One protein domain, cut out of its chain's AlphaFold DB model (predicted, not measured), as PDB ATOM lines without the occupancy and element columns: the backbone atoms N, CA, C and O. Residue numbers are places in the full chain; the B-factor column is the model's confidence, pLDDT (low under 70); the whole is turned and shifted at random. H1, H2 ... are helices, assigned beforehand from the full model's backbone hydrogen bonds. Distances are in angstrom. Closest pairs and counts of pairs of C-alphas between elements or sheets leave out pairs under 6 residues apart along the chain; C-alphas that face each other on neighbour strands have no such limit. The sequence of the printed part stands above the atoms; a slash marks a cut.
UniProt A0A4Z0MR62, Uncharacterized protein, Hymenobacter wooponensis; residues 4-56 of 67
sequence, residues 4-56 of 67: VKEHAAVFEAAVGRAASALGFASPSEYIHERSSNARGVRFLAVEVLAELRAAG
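Overview. This is residues 4 to 56 of the 67 residues of an uncharacterized protein of Hymenobacter wooponensis (UniProt A0A4Z0MR62). The longest helix, H1, crosses the later part of H3, and the short H2 bridges them, from H1 to the beginning of H3, in a triangle of three helices. The first residues of H1, 4 to 9, stick out. The printed part has 53 residues with three named helices, H1, H2, H3 in chain order, and no named strand: all helix, compact, radius of gyration of the C-alphas 10.6 A, spans 28 by 21 by 20 A.

Along the chain. H1, residues 4 to 21, starts at C-alpha 4 (403.359, -160.713, 110.290) and is 25.8 A long. H3, residues 40 to 54, is 21.2 A long and ends at C-alpha 54 (407.291, -141.246, 110.018). H2, residues 27 to 35, is 12.0 A long.

Arrangement. H1, with residues 10 to 18 alone, touches H3, about perpendicular at 73 degrees; the closest C-alphas, of Ala 14 and Glu 51, are 5.2 A apart. H1 touches H2 with residues 15 to 20 alone, about perpendicular at 86 degrees, closest at the C-alphas of Gly 16 and Pro 27, 5.2 A. H2 touches H3 at a steep tilt of 48 degrees, opposite ways, closest at the C-alphas of Arg 34 and Gly 40, 3.9 A. In H1, H2 and H3 every O i to N i+4 pair is within hydrogen-bond range.

Size, cuts and confidence. The two farthest C-alphas, of Asn 37 and Gly 56, are 29.1 A apart. The printed part has no cut, both links are tight, and no printed residue is under 70 in pLDDT.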
ATOM      1  N   VAL A   4     404.662-161.100 109.723       79.94
ATOM      2  CA  VAL A   4     403.359-160.713 110.290       79.94
ATOM      3  C   VAL A   4     403.492-160.140 111.707       79.94
ATOM      4  O   VAL A   4     402.847-159.148 112.032       79.94
ATOM      5  N   LYS A   5     404.352-160.725 112.552       80.00
ATOM      6  CA  LYS A   5     404.561-160.250 113.932       80.00
ATOM      7  C   LYS A   5     405.272-158.900 113.965       80.00
ATOM      8  O   LYS A   5     404.955-158.068 114.805       80.00
ATOM      9  N   GLU A   6     406.215-158.685 113.051       83.12
ATOM     10  CA  GLU A   6     406.913-157.403 112.918       83.12
ATOM     11  C   GLU A   6     405.954-156.303 112.448       83.12
ATOM     12  O   GLU A   6     405.920-155.228 113.041       83.12
ATOM     13  N   HIS A   7     405.109-156.591 111.454       85.81
ATOM     14  CA  HIS A   7     404.108-155.642 110.958       85.81
ATOM     15  C   HIS A   7     403.079-155.279 112.038       85.81
ATOM     16  O   HIS A   7     402.767-154.100 112.216       85.81
ATOM     17  N   ALA A   8     402.592-156.270 112.793       85.38
ATOM     18  CA  ALA A   8     401.659-156.050 113.895       85.38
ATOM     19  C   ALA A   8     402.262-155.143 114.979       85.38
ATOM     20  O   ALA A   8     401.635-154.162 115.369       85.38
ATOM     21  N   ALA A   9     403.507-155.399 115.394       88.94
ATOM     22  CA  ALA A   9     404.181-154.588 116.406       88.94
ATOM     23  C   ALA A   9     404.369-153.125 115.963       88.94
ATOM     24  O   ALA A   9     404.203-152.197 116.756       88.94
ATOM     25  N   VAL A  10     404.691-152.895 114.686       90.00
ATOM     26  CA  VAL A  10     404.808-151.534 114.144       90.00
ATOM     27  C   VAL A  10     403.449-150.841 114.107       90.00
ATOM     28  O   VAL A  10     403.361-149.672 114.488       90.00
ATOM     29  N   PHE A  11     402.398-151.539 113.673       89.62
ATOM     30  CA  PHE A  11     401.043-150.996 113.670       89.62
ATOM     31  C   PHE A  11     400.590-150.616 115.085       89.62
ATOM     32  O   PHE A  11     400.161-149.486 115.304       89.62
ATOM     33  N   GLU A  12     400.766-151.507 116.063       92.44
ATOM     34  CA  GLU A  12     400.458-151.243 117.472       92.44
ATOM     35  C   GLU A  12     401.212-150.015 118.000       92.44
ATOM     36  O   GLU A  12     400.625-149.147 118.651       92.44
ATOM     37  N   ALA A  13     402.497-149.882 117.661       93.38
ATOM     38  CA  ALA A  13     403.291-148.723 118.049       93.38
ATOM     39  C   ALA A  13     402.796-147.422 117.392       93.38
ATOM     40  O   ALA A  13     402.790-146.372 118.036       93.38
ATOM     41  N   ALA A  14     402.375-147.472 116.125       92.88
ATOM     42  CA  ALA A  14     401.808-146.325 115.418       92.88
ATOM     43  C   ALA A  14     400.462-145.891 116.022       92.88
ATOM     44  O   ALA A  14     400.254-144.702 116.252       92.88
ATOM     45  N   VAL A  15     399.592-146.844 116.368       93.19
ATOM     46  CA  VAL A  15     398.346-146.573 117.102       93.19
ATOM     47  C   VAL A  15     398.646-145.921 118.452       93.19
ATOM     48  O   VAL A  15     398.011-144.931 118.803       93.19
ATOM     49  N   GLY A  16     399.628-146.433 119.199       93.75
ATOM     50  CA  GLY A  16     400.011-145.865 120.492       93.75
ATOM     51  C   GLY A  16     400.484-144.413 120.397       93.75
ATOM     52  O   GLY A  16     400.077-143.580 121.209       93.75
ATOM     53  N   ARG A  17     401.291-144.084 119.381       93.69
ATOM     54  CA  ARG A  17     401.743-142.705 119.139       93.69
ATOM     55  C   ARG A  17     400.599-141.786 118.720       93.69
ATOM     56  O   ARG A  17     400.478-140.704 119.286       93.69
ATOM     57  N   ALA A  18     399.727-142.237 117.818       91.00
ATOM     58  CA  ALA A  18     398.546-141.477 117.406       91.00
ATOM     59  C   ALA A  18     397.607-141.190 118.592       91.00
ATOM     60  O   ALA A  18     397.208-140.046 118.807       91.00
ATOM     61  N   ALA A  19     397.322-142.206 119.415       92.50
ATOM     62  CA  ALA A  19     396.506-142.067 120.617       92.50
ATOM     63  C   ALA A  19     397.112-141.046 121.594       92.50
ATOM     64  O   ALA A  19     396.418-140.144 122.064       92.50
ATOM     65  N   SER A  20     398.423-141.137 121.849       94.12
ATOM     66  CA  SER A  20     399.126-140.209 122.739       94.12
ATOM     67  C   SER A  20     399.137-138.772 122.207       94.12
ATOM     68  O   SER A  20     398.925-137.848 122.990       94.12
ATOM     69  N   ALA A  21     399.352-138.572 120.904       91.69
ATOM     70  CA  ALA A  21     399.389-137.247 120.283       91.69
ATOM     71  C   ALA A  21     398.044-136.507 120.379       91.69
ATOM     72  O   ALA A  21     398.009-135.279 120.440       91.69
ATOM     73  N   LEU A  22     396.944-137.261 120.412       89.75
ATOM     74  CA  LEU A  22     395.580-136.743 120.494       89.75
ATOM     75  C   LEU A  22     395.029-136.699 121.927       89.75
ATOM     76  O   LEU A  22     393.902-136.255 122.130       89.75
ATOM     77  N   GLY A  23     395.818-137.128 122.917       92.50
ATOM     78  CA  GLY A  23     395.459-137.054 124.334       92.50
ATOM     79  C   GLY A  23     394.514-138.151 124.830       92.50
ATOM     80  O   GLY A  23     393.868-137.960 125.858       92.50
ATOM     81  N   PHE A  24     394.425-139.290 124.139       92.69
ATOM     82  CA  PHE A  24     393.657-140.444 124.617       92.69
ATOM     83  C   PHE A  24     394.311-141.079 125.842       92.69
ATOM     84  O   PHE A  24     395.541-141.141 125.935       92.69
ATOM     85  N   ALA A  25     393.504-141.621 126.759       92.62
ATOM     86  CA  ALA A  25     394.037-142.283 127.946       92.62
ATOM     87  C   ALA A  25     394.678-143.636 127.605       92.62
ATOM     88  O   ALA A  25     395.558-144.108 128.328       92.62
ATOM     89  N   SER A  26     394.253-144.274 126.507       94.44
ATOM     90  CA  SER A  26     394.839-145.532 126.039       94.44
ATOM     91  C   SER A  26     394.671-145.766 124.529       94.44
ATOM     92  O   SER A  26     393.733-145.248 123.916       94.44
ATOM     93  N   PRO A  27     395.522-146.613 123.913       93.25
ATOM     94  CA  PRO A  27     395.349-147.037 122.521       93.25
ATOM     95  C   PRO A  27     394.016-147.757 122.260       93.25
ATOM     96  O   PRO A  27     393.449-147.631 121.178       93.25
ATOM     97  N   SER A  28     393.497-148.503 123.241       92.38
ATOM     98  CA  SER A  28     392.220-149.214 123.120       92.38
ATOM     99  C   SER A  28     391.027-148.260 123.090       92.38
ATOM    100  O   SER A  28     390.122-148.458 122.284       92.38
ATOM    101  N   GLU A  29     391.039-147.212 123.916       91.56
ATOM    102  CA  GLU A  29     390.036-146.140 123.883       91.56
ATOM    103  C   GLU A  29     390.049-145.418 122.532       91.56
ATOM    104  O   GLU A  29     388.999-145.245 121.917       91.56
ATOM    105  N   TYR A  30     391.240-145.095 122.021       91.25
ATOM    106  CA  TYR A  30     391.408-144.504 120.695       91.25
ATOM    107  C   TYR A  30     390.816-145.389 119.587       91.25
ATOM    108  O   TYR A  30     390.012-144.915 118.782       91.25
ATOM    109  N   ILE A  31     391.150-146.687 119.559       89.69
ATOM    110  CA  ILE A  31     390.576-147.624 118.580       89.69
ATOM    111  C   ILE A  31     389.056-147.699 118.734       89.69
ATOM    112  O   ILE A  31     388.345-147.682 117.730       89.69
ATOM    113  N   HIS A  32     388.540-147.786 119.960       89.62
ATOM    114  CA  HIS A  32     387.104-147.861 120.212       89.62
ATOM    115  C   HIS A  32     386.373-146.617 119.693       89.62
ATOM    116  O   HIS A  32     385.435-146.737 118.908       89.62
ATOM    117  N   GLU A  33     386.845-145.417 120.039       88.00
ATOM    118  CA  GLU A  33     386.239-144.170 119.574       88.00
ATOM    119  C   GLU A  33     386.294-144.064 118.046       88.00
ATOM    120  O   GLU A  33     385.291-143.749 117.398       88.00
ATOM    121  N   ARG A  34     387.438-144.393 117.440       85.62
ATOM    122  CA  ARG A  34     387.618-144.320 115.987       85.62
ATOM    123  C   ARG A  34     386.845-145.403 115.228       85.62
ATOM    124  O   ARG A  34     386.394-145.157 114.115       85.62
ATOM    125  N   SER A  35     386.626-146.576 115.809       83.69
ATOM    126  CA  SER A  35     385.819-147.638 115.187       83.69
ATOM    127  C   SER A  35     384.313-147.460 115.398       83.69
ATOM    128  O   SER A  35     383.523-148.029 114.648       83.69
ATOM    129  N   SER A  36     383.898-146.634 116.365       82.94
ATOM    130  CA  SER A  36     382.489-146.461 116.741       82.94
ATOM    131  C   SER A  36     381.626-145.722 115.709       82.94
ATOM    132  O   SER A  36     380.398-145.761 115.796       82.94
ATOM    133  N   ASN A  37     382.223-145.032 114.729       75.31
ATOM    134  CA  ASN A  37     381.469-144.326 113.693       75.31
ATOM    135  C   ASN A  37     382.209-144.242 112.347       75.31
ATOM    136  O   ASN A  37     383.435-144.293 112.270       75.31
ATOM    137  N   ALA A  38     381.446-144.043 111.266       73.81
ATOM    138  CA  ALA A  38     381.953-144.058 109.889       73.81
ATOM    139  C   ALA A  38     383.004-142.973 109.575       73.81
ATOM    140  O   ALA A  38     383.766-143.111 108.616       73.81
ATOM    141  N   ARG A  39     383.056-141.882 110.352       78.38
ATOM    142  CA  ARG A  39     384.099-140.854 110.207       78.38
ATOM    143  C   ARG A  39     385.371-141.257 110.944       78.38
ATOM    144  O   ARG A  39     386.457-141.027 110.421       78.38
ATOM    145  N   GLY A  40     385.238-141.890 112.104       79.06
ATOM    146  CA  GLY A  40     386.349-142.334 112.936       79.06
ATOM    147  C   GLY A  40     387.309-143.279 112.210       79.06
ATOM    148  O   GLY A  40     388.515-143.117 112.342       79.06
ATOM    149  N   VAL A  41     386.812-144.176 111.349       77.62
ATOM    150  CA  VAL A  41     387.671-145.094 110.570       77.62
ATOM    151  C   VAL A  41     388.573-144.335 109.588       77.62
ATOM    152  O   VAL A  41     389.720-144.716 109.362       77.62
ATOM    153  N   ARG A  42     388.092-143.216 109.031       78.12
ATOM    154  CA  ARG A  42     388.901-142.358 108.150       78.12
ATOM    155  C   ARG A  42     389.977-141.616 108.935       78.12
ATOM    156  O   ARG A  42     391.097-141.496 108.449       78.12
ATOM    157  N   PHE A  43     389.645-141.147 110.138       77.44
ATOM    158  CA  PHE A  43     390.616-140.526 111.039       77.44
ATOM    159  C   PHE A  43     391.682-141.528 111.477       77.44
ATOM    160  O   PHE A  43     392.858-141.233 111.304       77.44
ATOM    161  N   LEU A  44     391.283-142.747 111.863       77.69
ATOM    162  CA  LEU A  44     392.201-143.843 112.182       77.69
ATOM    163  C   LEU A  44     393.209-144.069 111.055       77.69
ATOM    164  O   LEU A  44     394.407-144.137 111.309       77.69
ATOM    165  N   ALA A  45     392.726-144.154 109.811       79.56
ATOM    166  CA  ALA A  45     393.595-144.322 108.659       79.56
ATOM    167  C   ALA A  45     394.582-143.151 108.536       79.56
ATOM    168  O   ALA A  45     395.779-143.383 108.479       79.56
ATOM    169  N   VAL A  46     394.129-141.896 108.545       85.56
ATOM    170  CA  VAL A  46     395.029-140.740 108.371       85.56
ATOM    171  C   VAL A  46     396.045-140.613 109.515       85.56
ATOM    172  O   VAL A  46     397.236-140.437 109.257       85.56
ATOM    173  N   GLU A  47     395.584-140.723 110.759       87.62
ATOM    174  CA  GLU A  47     396.381-140.549 111.977       87.62
ATOM    175  C   GLU A  47     397.439-141.663 112.104       87.62
ATOM    176  O   GLU A  47     398.617-141.383 112.320       87.62
ATOM    177  N   VAL A  48     397.064-142.927 111.868       88.44
ATOM    178  CA  VAL A  48     398.002-144.063 111.940       88.44
ATOM    179  C   VAL A  48     398.932-144.111 110.725       88.44
ATOM    180  O   VAL A  48     400.117-144.416 110.871       88.44
ATOM    181  N   LEU A  49     398.452-143.778 109.521       87.94
ATOM    182  CA  LEU A  49     399.302-143.742 108.324       87.94
ATOM    183  C   LEU A  49     400.399-142.678 108.428       87.94
ATOM    184  O   LEU A  49     401.507-142.906 107.937       87.94
ATOM    185  N   ALA A  50     400.120-141.540 109.071       88.62
ATOM    186  CA  ALA A  50     401.131-140.523 109.340       88.62
ATOM    187  C   ALA A  50     402.272-141.083 110.209       88.62
ATOM    188  O   ALA A  50     403.445-140.947 109.854       88.62
ATOM    189  N   GLU A  51     401.928-141.796 111.283       90.81
ATOM    190  CA  GLU A  51     402.887-142.424 112.198       90.81
ATOM    191  C   GLU A  51     403.694-143.555 111.551       90.81
ATOM    192  O   GLU A  51     404.892-143.707 111.806       90.81
ATOM    193  N   LEU A  52     403.060-144.347 110.685       89.00
ATOM    194  CA  LEU A  52     403.738-145.380 109.901       89.00
ATOM    195  C   LEU A  52     404.735-144.761 108.914       89.00
ATOM    196  O   LEU A  52     405.881-145.204 108.823       89.00
ATOM    197  N   ARG A  53     404.336-143.692 108.220       88.50
ATOM    198  CA  ARG A  53     405.212-142.976 107.288       88.50
ATOM    199  C   ARG A  53     406.409-142.344 107.998       88.50
ATOM    200  O   ARG A  53     407.518-142.411 107.471       88.50
ATOM    201  N   ALA A  54     406.209-141.775 109.187       88.31
ATOM    202  CA  ALA A  54     407.291-141.246 110.018       88.31
ATOM    203  C   ALA A  54     408.291-142.341 110.439       88.31
ATOM    204  O   ALA A  54     409.489-142.082 110.525       88.31
ATOM    205  N   ALA A  55     407.818-143.578 110.613       87.12
ATOM    206  CA  ALA A  55     408.651-144.753 110.870       87.12
ATOM    207  C   ALA A  55     409.296-145.360 109.601       87.12
ATOM    208  O   ALA A  55     409.905-146.425 109.676       87.12
ATOM    209  N   GLY A  56     409.167-144.713 108.436       89.88
ATOM    210  CA  GLY A  56     409.772-145.155 107.174       89.88
ATOM    211  C   GLY A  56     408.938-146.156 106.369       89.88
ATOM    212  O   GLY A  56     409.416-146.662 105.352       89.88
TER     213      GLY A  56